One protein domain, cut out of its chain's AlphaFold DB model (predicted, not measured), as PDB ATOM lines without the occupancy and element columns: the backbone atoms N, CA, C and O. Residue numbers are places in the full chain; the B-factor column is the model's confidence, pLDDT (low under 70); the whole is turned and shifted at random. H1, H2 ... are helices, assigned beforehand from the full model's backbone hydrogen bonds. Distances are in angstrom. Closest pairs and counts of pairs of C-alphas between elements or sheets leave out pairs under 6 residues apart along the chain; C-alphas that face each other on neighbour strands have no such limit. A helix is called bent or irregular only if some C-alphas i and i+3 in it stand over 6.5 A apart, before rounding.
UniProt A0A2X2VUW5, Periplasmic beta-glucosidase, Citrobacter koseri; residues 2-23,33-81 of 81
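This is residues 2 to 23 and 33 to 81 of the 81 residues of the protein "Periplasmic beta-glucosidase" of Citrobacter koseri (UniProt A0A2X2VUW5). One long helix, H1, stands free at one end of a long, flat, open model, and three short helices, H2, H3 and H4, are strung loosely along the other end, with no two helices touching. In that second group the chain passes from H2 to H3, runs out through residues 54 to 64 and folds back through H4, and the last residues form a short parallel pairing, 79 to 80 with 56 to 57. The printed part has 71 residues with four named helices, in the order H1, H2, H3, H4, and no named strand; the class is all helix. The whole is extended, with a radius of gyration of the C-alphas of 21.7 A and spans of 60 by 37 by 17 A.

H1, residues 2 to 23, is the longest helix by residues; it begins at C-alpha 2 (144.814, 55.755, 202.171) and measures 32.0 A from first to last C-alpha. It has a kink of 33 degrees near residue 17 and is only just irregular: C-alphas 14 and 17 are 6.7 A apart. H2 is residues 33 to 42, 14.3 A long, with C-alpha 33 at (163.659, 91.960, 175.552). H3 is residues 47 to 53, 10.0 A long. H4, residues 65 to 73, is 12.2 A long and ends at C-alpha 73 (152.233, 75.359, 156.941).

H1 is apart from H2, H3 and H4. H2 and H3 are close but not clearly touching, with one pair of C-alphas within 8 A, those of Leu 42 and Lys 50 at 7.7 A. Their lines stand at a steep tilt of 54 degrees, and they run opposite ways. H4 is apart from H2 and from H3. Residues 33 to 41, which belong to H2, stand free, and so do residues 61 to 66, of which 65 to 66 belong to H4. Every O i to N i+4 pair is within hydrogen-bond range in H2, H3 and H4; in H1 it is 16 of 18.

The C-alphas farthest apart, those of Lys 2 and Val 47, are 61.3 A from each other. Residues 24 to 32 are cut out, and C-alphas 23 and 33 are 18.4 A apart across the cut, which lies between H1 and H2. The link from H2 to H3 is tight, with 4 residues, and the link from H3 to H4 is long, with 11. The printed part ends at Phe 81, the chain's last residue. The mean pLDDT of the printed part is 86.6, and the 10 residues under 70 are 2 to 3 and 16 to 23, which belong to H1.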
ATOM      1  N   LYS A   2     145.343  54.393 202.444       57.84
ATOM      2  CA  LYS A   2     144.814  55.755 202.171       57.84
ATOM      3  C   LYS A   2     145.842  56.903 202.249       57.84
ATOM      4  O   LYS A   2     145.819  57.789 201.408       57.84
ATOM      5  N   TRP A   3     146.759  56.869 203.219       69.62
ATOM      6  CA  TRP A   3     147.714  57.966 203.443       69.62
ATOM      7  C   TRP A   3     148.814  58.060 202.372       69.62
ATOM      8  O   TRP A   3     149.247  59.153 202.028       69.62
ATOM      9  N   LEU A   4     149.198  56.929 201.770       75.44
ATOM     10  CA  LEU A   4     150.196  56.886 200.693       75.44
ATOM     11  C   LEU A   4     149.686  57.589 199.427       75.44
ATOM     12  O   LEU A   4     150.437  58.310 198.776       75.44
ATOM     13  N   CYS A   5     148.394  57.443 199.120       72.56
ATOM     14  CA  CYS A   5     147.767  58.142 197.999       72.56
ATOM     15  C   CYS A   5     147.716  59.659 198.236       72.56
ATOM     16  O   CYS A   5     148.016  60.430 197.329       72.56
ATOM     17  N   SER A   6     147.389  60.095 199.459       74.56
ATOM     18  CA  SER A   6     147.355  61.522 199.812       74.56
ATOM     19  C   SER A   6     148.738  62.177 199.742       74.56
ATOM     20  O   SER A   6     148.854  63.298 199.256       74.56
ATOM     21  N   VAL A   7     149.792  61.469 200.166       80.12
ATOM     22  CA  VAL A   7     151.179  61.948 200.045       80.12
ATOM     23  C   VAL A   7     151.605  62.036 198.576       80.12
ATOM     24  O   VAL A   7     152.178  63.044 198.172       80.12
ATOM     25  N   GLY A   8     151.268  61.039 197.752       81.19
ATOM     26  CA  GLY A   8     151.571  61.059 196.315       81.19
ATOM     27  C   GLY A   8     150.929  62.235 195.569       81.19
ATOM     28  O   GLY A   8     151.583  62.886 194.753       81.19
ATOM     29  N   VAL A   9     149.671  62.557 195.887       81.94
ATOM     30  CA  VAL A   9     148.972  63.724 195.321       81.94
ATOM     31  C   VAL A   9     149.632  65.033 195.764       81.94
ATOM     32  O   VAL A   9     149.916  65.877 194.918       81.94
ATOM     33  N   ALA A  10     149.952  65.186 197.052       80.44
ATOM     34  CA  ALA A  10     150.594  66.397 197.572       80.44
ATOM     35  C   ALA A  10     151.978  66.653 196.949       80.44
ATOM     36  O   ALA A  10     152.286  67.784 196.580       80.44
ATOM     37  N   VAL A  11     152.787  65.604 196.769       80.62
ATOM     38  CA  VAL A  11     154.086  65.691 196.081       80.62
ATOM     39  C   VAL A  11     153.890  66.101 194.622       80.62
ATOM     40  O   VAL A  11     154.555  67.015 194.147       80.62
ATOM     41  N   SER A  12     152.926  65.499 193.923       75.69
ATOM     42  CA  SER A  12     152.655  65.827 192.518       75.69
ATOM     43  C   SER A  12     152.240  67.295 192.339       75.69
ATOM     44  O   SER A  12     152.718  67.952 191.420       75.69
ATOM     45  N   LEU A  13     151.411  67.833 193.241       75.12
ATOM     46  CA  LEU A  13     151.006  69.246 193.256       75.12
ATOM     47  C   LEU A  13     152.159  70.195 193.616       75.12
ATOM     48  O   LEU A  13     152.255  71.276 193.045       75.12
ATOM     49  N   ALA A  14     153.054  69.803 194.525       75.06
ATOM     50  CA  ALA A  14     154.196  70.627 194.921       75.06
ATOM     51  C   ALA A  14     155.306  70.689 193.855       75.06
ATOM     52  O   ALA A  14     156.042  71.672 193.803       75.06
ATOM     53  N   LEU A  15     155.431  69.671 192.994       70.62
ATOM     54  CA  LEU A  15     156.406  69.666 191.896       70.62
ATOM     55  C   LEU A  15     155.930  70.440 190.656       70.62
ATOM     56  O   LEU A  15     156.764  70.846 189.849       70.62
ATOM     57  N   GLN A  16     154.623  70.677 190.500       63.59
ATOM     58  CA  GLN A  16     154.066  71.380 189.335       63.59
ATOM     59  C   GLN A  16     154.627  72.799 189.123       63.59
ATOM     60  O   GLN A  16     154.995  73.090 187.988       63.59
ATOM     61  N   PRO A  17     154.763  73.671 190.145       66.31
ATOM     62  CA  PRO A  17     155.277  75.027 189.948       66.31
ATOM     63  C   PRO A  17     156.729  75.042 189.459       66.31
ATOM     64  O   PRO A  17     157.055  75.768 188.529       66.31
ATOM     65  N   ALA A  18     157.588  74.189 190.025       64.62
ATOM     66  CA  ALA A  18     159.000  74.109 189.642       64.62
ATOM     67  C   ALA A  18     159.198  73.544 188.222       64.62
ATOM     68  O   ALA A  18     160.113  73.951 187.511       64.62
ATOM     69  N   LEU A  19     158.328  72.623 187.793       63.06
ATOM     70  CA  LEU A  19     158.346  72.066 186.437       63.06
ATOM     71  C   LEU A  19     157.722  73.026 185.409       63.06
ATOM     72  O   LEU A  19     158.180  73.089 184.270       63.06
ATOM     73  N   ALA A  20     156.710  73.802 185.807       62.03
ATOM     74  CA  ALA A  20     156.092  74.826 184.966       62.03
ATOM     75  C   ALA A  20     157.032  76.018 184.717       62.03
ATOM     76  O   ALA A  20     157.122  76.490 183.583       62.03
ATOM     77  N   GLU A  21     157.789  76.439 185.735       59.84
ATOM     78  CA  GLU A  21     158.848  77.452 185.620       59.84
ATOM     79  C   GLU A  21     159.933  77.020 184.615       59.84
ATOM     80  O   GLU A  21     160.418  77.815 183.819       59.84
ATOM     81  N   ALA A  22     160.285  75.729 184.583       61.28
ATOM     82  CA  ALA A  22     161.246  75.202 183.612       61.28
ATOM     83  C   ALA A  22     160.702  75.169 182.168       61.28
ATOM     84  O   ALA A  22     161.479  75.248 181.215       61.28
ATOM     85  N   LEU A  23     159.381  75.047 181.995       60.56
ATOM     86  CA  LEU A  23     158.719  75.022 180.684       60.56
ATOM     87  C   LEU A  23     158.510  76.424 180.102       60.56
ATOM     88  O   LEU A  23     158.561  76.596 178.884       60.56
ATOM     89  N   ALA A  33     163.647  93.408 175.737       91.88
ATOM     90  CA  ALA A  33     163.659  91.960 175.552       91.88
ATOM     91  C   ALA A  33     162.728  91.516 174.412       91.88
ATOM     92  O   ALA A  33     163.085  90.626 173.632       91.88
ATOM     93  N   ARG A  34     161.569  92.170 174.271       92.00
ATOM     94  CA  ARG A  34     160.651  91.974 173.141       92.00
ATOM     95  C   ARG A  34     161.306  92.377 171.822       92.00
ATOM     96  O   ARG A  34     161.293  91.591 170.877       92.00
ATOM     97  N   ASP A  35     161.909  93.558 171.761       95.75
ATOM     98  CA  ASP A  35     162.526  94.084 170.540       95.75
ATOM     99  C   ASP A  35     163.727  93.237 170.112       95.75
ATOM    100  O   ASP A  35     163.878  92.913 168.929       95.75
ATOM    101  N   ALA A  36     164.548  92.792 171.069       95.00
ATOM    102  CA  ALA A  36     165.643  91.862 170.814       95.00
ATOM    103  C   ALA A  36     165.136  90.516 170.271       95.00
ATOM    104  O   ALA A  36     165.725  89.959 169.339       95.00
ATOM    105  N   PHE A  37     164.028  90.000 170.815       93.94
ATOM    106  CA  PHE A  37     163.396  88.776 170.327       93.94
ATOM    107  C   PHE A  37     162.872  88.936 168.895       93.94
ATOM    108  O   PHE A  37     163.226  88.135 168.029       93.94
ATOM    109  N   VAL A  38     162.090  89.986 168.625       95.19
ATOM    110  CA  VAL A  38     161.524  90.266 167.296       95.19
ATOM    111  C   VAL A  38     162.636  90.470 166.271       95.19
ATOM    112  O   VAL A  38     162.616  89.848 165.211       95.19
ATOM    113  N   THR A  39     163.660  91.258 166.603       97.31
ATOM    114  CA  THR A  39     164.816  91.484 165.722       97.31
ATOM    115  C   THR A  39     165.508  90.168 165.378       97.31
ATOM    116  O   THR A  39     165.771  89.887 164.210       97.31
ATOM    117  N   LYS A  40     165.754  89.311 166.376       97.38
ATOM    118  CA  LYS A  40     166.373  87.995 166.173       97.38
ATOM    119  C   LYS A  40     165.481  87.025 165.391       97.38
ATOM    120  O   LYS A  40     166.002  86.134 164.725       97.38
ATOM    121  N   LEU A  41     164.161  87.149 165.488       97.00
ATOM    122  CA  LEU A  41     163.228  86.356 164.692       97.00
ATOM    123  C   LEU A  41     163.271  86.790 163.221       97.00
ATOM    124  O   LEU A  41     163.453  85.954 162.339       97.00
ATOM    125  N   LEU A  42     163.207  88.098 162.962       97.44
ATOM    126  CA  LEU A  42     163.214  88.666 161.612       97.44
ATOM    127  C   LEU A  42     164.501  88.369 160.824       97.44
ATOM    128  O   LEU A  42     164.458  88.347 159.592       97.44
ATOM    129  N   THR A  43     165.640  88.133 161.487       97.88
ATOM    130  CA  THR A  43     166.886  87.724 160.807       97.88
ATOM    131  C   THR A  43     166.869  86.274 160.331       97.88
ATOM    132  O   THR A  43     167.624  85.933 159.426       97.88
ATOM    133  N   LYS A  44     166.014  85.422 160.908       97.81
ATOM    134  CA  LYS A  44     165.860  84.017 160.504       97.81
ATOM    135  C   LYS A  44     164.829  83.816 159.397       97.81
ATOM    136  O   LYS A  44     164.830  82.765 158.774       97.81
ATOM    137  N   MET A  45     163.956  84.798 159.183       97.88
ATOM    138  CA  MET A  45     162.885  84.720 158.196       97.88
ATOM    139  C   MET A  45     163.385  85.052 156.790       97.88
ATOM    140  O   MET A  45     164.072  86.058 156.572       97.88
ATOM    141  N   THR A  46     162.945  84.252 155.830       98.19
ATOM    142  CA  THR A  46     163.005  84.550 154.400       98.19
ATOM    143  C   THR A  46     162.128  85.759 154.056       98.19
ATOM    144  O   THR A  46     161.291  86.209 154.845       98.19
ATOM    145  N   VAL A  47     162.323  86.321 152.862       98.06
ATOM    146  CA  VAL A  47     161.469  87.413 152.367       98.06
ATOM    147  C   VAL A  47     160.021  86.936 152.208       98.06
ATOM    148  O   VAL A  47     159.108  87.659 152.601       98.06
ATOM    149  N   ASP A  48     159.815  85.707 151.732       97.69
ATOM    150  CA  ASP A  48     158.482  85.132 151.531       97.69
ATOM    151  C   ASP A  48     157.727  84.953 152.849       97.69
ATOM    152  O   ASP A  48     156.555  85.314 152.934       97.69
ATOM    153  N   GLU A  49     158.396  84.492 153.909       98.00
ATOM    154  CA  GLU A  49     157.788  84.390 155.243       98.00
ATOM    155  C   GLU A  49     157.407  85.767 155.797       98.00
ATOM    156  O   GLU A  49     156.346  85.922 156.400       98.00
ATOM    157  N   LYS A  50     158.235  86.799 155.573       97.88
ATOM    158  CA  LYS A  50     157.916  88.176 155.994       97.88
ATOM    159  C   LYS A  50     156.688  88.710 155.269       97.88
ATOM    160  O   LYS A  50     155.832  89.312 155.905       97.88
ATOM    161  N   ILE A  51     156.590  88.471 153.962       97.81
ATOM    162  CA  ILE A  51     155.410  88.834 153.168       97.81
ATOM    163  C   ILE A  51     154.190  88.040 153.646       97.81
ATOM    164  O   ILE A  51     153.113  88.611 153.804       97.81
ATOM    165  N   GLY A  52     154.360  86.749 153.936       97.12
ATOM    166  CA  GLY A  52     153.315  85.888 154.478       97.12
ATOM    167  C   GLY A  52     152.727  86.425 155.781       97.12
ATOM    168  O   GLY A  52     151.507  86.467 155.916       97.12
ATOM    169  N   GLN A  53     153.562  86.942 156.689       98.00
ATOM    170  CA  GLN A  53     153.103  87.582 157.930       98.00
ATOM    171  C   GLN A  53     152.240  88.839 157.709       98.00
ATOM    172  O   GLN A  53     151.481  89.215 158.596       98.00
ATOM    173  N   LEU A  54     152.310  89.483 156.539       97.69
ATOM    174  CA  LEU A  54     151.456  90.630 156.199       97.69
ATOM    175  C   LEU A  54     150.079  90.210 155.659       97.69
ATOM    176  O   LEU A  54     149.224  91.064 155.425       97.69
ATOM    177  N   ARG A  55     149.852  88.910 155.429       94.81
ATOM    178  CA  ARG A  55     148.631  88.396 154.809       94.81
ATOM    179  C   ARG A  55     147.602  87.973 155.856       94.81
ATOM    180  O   ARG A  55     147.789  86.974 156.549       94.81
ATOM    181  N   LEU A  56     146.486  88.694 155.893       95.44
ATOM    182  CA  LEU A  56     145.292  88.370 156.675       95.44
ATOM    183  C   LEU A  56     144.254  87.687 155.769       95.44
ATOM    184  O   LEU A  56     143.932  88.219 154.704       95.44
ATOM    185  N   ILE A  57     143.759  86.506 156.148       91.25
ATOM    186  CA  ILE A  57     142.843  85.698 155.319       91.25
ATOM    187  C   ILE A  57     141.526  85.450 156.053       91.25
ATOM    188  O   ILE A  57     141.529  85.075 157.214       91.25
ATOM    189  N   SER A  58     140.396  85.577 155.357       90.19
ATOM    190  CA  SER A  58     139.103  85.110 155.869       90.19
ATOM    191  C   SER A  58     138.850  83.658 155.470       90.19
ATOM    192  O   SER A  58     138.985  83.307 154.289       90.19
ATOM    193  N   VAL A  59     138.405  82.831 156.413       87.56
ATOM    194  CA  VAL A  59     137.961  81.463 156.107       87.56
ATOM    195  C   VAL A  59     136.564  81.517 155.487       87.56
ATOM    196  O   VAL A  59     135.628  82.028 156.095       87.56
ATOM    197  N   GLY A  60     136.392  80.967 154.285       87.38
ATOM    198  CA  GLY A  60     135.113  81.046 153.576       87.38
ATOM    199  C   GLY A  60     135.024  80.114 152.368       87.38
ATOM    200  O   GLY A  60     135.940  79.327 152.138       87.38
ATOM    201  N   PRO A  61     133.940  80.190 151.578       83.62
ATOM    202  CA  PRO A  61     133.753  79.349 150.392       83.62
ATOM    203  C   PRO A  61     134.905  79.471 149.385       83.62
ATOM    204  O   PRO A  61     135.315  78.472 148.799       83.62
ATOM    205  N   ASP A  62     135.465  80.676 149.252       82.94
ATOM    206  CA  ASP A  62     136.573  80.974 148.337       82.94
ATOM    207  C   ASP A  62     137.948  80.569 148.898       82.94
ATOM    208  O   ASP A  62     138.897  80.379 148.142       82.94
ATOM    209  N   ASN A  63     138.059  80.407 150.222       82.94
ATOM    210  CA  ASN A  63     139.275  79.982 150.914       82.94
ATOM    211  C   ASN A  63     138.934  78.834 151.881       82.94
ATOM    212  O   ASN A  63     138.735  79.065 153.082       82.94
ATOM    213  N   PRO A  64     138.822  77.591 151.377       89.69
ATOM    214  CA  PRO A  64     138.482  76.450 152.211       89.69
ATOM    215  C   PRO A  64     139.587  76.176 153.237       89.69
ATOM    216  O   PRO A  64     140.772  76.399 152.977       89.69
ATOM    217  N   LYS A  65     139.197  75.632 154.396       88.88
ATOM    218  CA  LYS A  65     140.102  75.365 155.531       88.88
ATOM    219  C   LYS A  65     141.354  74.588 155.135       88.88
ATOM    220  O   LYS A  65     142.442  74.907 155.603       88.88
ATOM    221  N   GLU A  66     141.211  73.633 154.227       91.06
ATOM    222  CA  GLU A  66     142.311  72.751 153.832       91.06
ATOM    223  C   GLU A  66     143.357  73.487 152.993       91.06
ATOM    224  O   GLU A  66     144.555  73.284 153.189       91.06
ATOM    225  N   ALA A  67     142.924  74.410 152.129       90.00
ATOM    226  CA  ALA A  67     143.835  75.275 151.389       90.00
ATOM    227  C   ALA A  67     144.564  76.235 152.339       90.00
ATOM    228  O   ALA A  67     145.787  76.351 152.280       90.00
ATOM    229  N   ILE A  68     143.834  76.855 153.273       92.00
ATOM    230  CA  ILE A  68     144.423  77.753 154.277       92.00
ATOM    231  C   ILE A  68     145.434  77.002 155.150       92.00
ATOM    232  O   ILE A  68     146.503  77.531 155.441       92.00
ATOM    233  N   ARG A  69     145.151  75.753 155.531       92.56
ATOM    234  CA  ARG A  69     146.057  74.936 156.344       92.56
ATOM    235  C   ARG A  69     147.397  74.686 155.653       92.56
ATOM    236  O   ARG A  69     148.435  74.811 156.301       92.56
ATOM    237  N   GLU A  70     147.385  74.367 154.360       95.12
ATOM    238  CA  GLU A  70     148.623  74.233 153.582       95.12
ATOM    239  C   GLU A  70     149.368  75.571 153.476       95.12
ATOM    240  O   GLU A  70     150.587  75.623 153.625       95.12
ATOM    241  N   MET A  71     148.649  76.682 153.316       93.00
ATOM    242  CA  MET A  71     149.260  78.013 153.258       93.00
ATOM    243  C   MET A  71     149.896  78.432 154.592       93.00
ATOM    244  O   MET A  71     150.990  78.994 154.597       93.00
ATOM    245  N   ILE A  72     149.255  78.124 155.726       94.75
ATOM    246  CA  ILE A  72     149.812  78.346 157.070       94.75
ATOM    247  C   ILE A  72     151.096  77.534 157.243       94.75
ATOM    248  O   ILE A  72     152.115  78.068 157.679       94.75
ATOM    249  N   LYS A  73     151.070  76.252 156.862       95.62
ATOM    250  CA  LYS A  73     152.233  75.359 156.941       95.62
ATOM    251  C   LYS A  73     153.424  75.880 156.129       95.62
ATOM    252  O   LYS A  73     154.563  75.705 156.550       95.62
ATOM    253  N   ASN A  74     153.152  76.544 155.009       96.50
ATOM    254  CA  ASN A  74     154.164  77.144 154.143       96.50
ATOM    255  C   ASN A  74     154.576  78.570 154.567       96.50
ATOM    256  O   ASN A  74     155.305  79.229 153.830       96.50
ATOM    257  N   GLY A  75     154.104  79.077 155.713       95.25
ATOM    258  CA  GLY A  75     154.461  80.408 156.221       95.25
ATOM    259  C   GLY A  75     153.840  81.572 155.442       95.25
ATOM    260  O   GLY A  75     154.334  82.693 155.514       95.25
ATOM    261  N   GLN A  76     152.761  81.329 154.694       96.44
ATOM    262  CA  GLN A  76     152.166  82.301 153.766       96.44
ATOM    263  C   GLN A  76     151.010  83.111 154.374       96.44
ATOM    264  O   GLN A  76     150.338  83.838 153.640       96.44
ATOM    265  N   VAL A  77     150.741  82.961 155.674       95.62
ATOM    266  CA  VAL A  77     149.602  83.572 156.380       95.62
ATOM    267  C   VAL A  77     150.072  84.158 157.710       95.62
ATOM    268  O   VAL A  77     150.742  83.472 158.481       95.62
ATOM    269  N   GLY A  78     149.715  85.415 157.973       95.44
ATOM    270  CA  GLY A  78     150.012  86.125 159.217       95.44
ATOM    271  C   GLY A  78     148.869  86.092 160.226       95.44
ATOM    272  O   GLY A  78     149.113  86.162 161.425       95.44
ATOM    273  N   GLY A  79     147.629  85.940 159.753       94.38
ATOM    274  CA  GLY A  79     146.460  85.779 160.613       94.38
ATOM    275  C   GLY A  79     145.185  85.451 159.844       94.38
ATOM    276  O   GLY A  79     145.146  85.521 158.610       94.38
ATOM    277  N   ASP A  80     144.140  85.124 160.595       92.00
ATOM    278  CA  ASP A  80     142.798  84.812 160.119       92.00
ATOM    279  C   ASP A  80     141.698  85.547 160.909       92.00
ATOM    280  O   ASP A  80     141.926  85.991 162.037       92.00
ATOM    281  N   PHE A  81     140.523  85.726 160.290       88.19
ATOM    282  CA  PHE A  81     139.331  86.345 160.895       88.19
ATOM    283  C   PHE A  81     138.021  85.752 160.360       88.19
ATOM    284  O   PHE A  81     138.032  85.166 159.246       88.19
TER     285      PHE A  81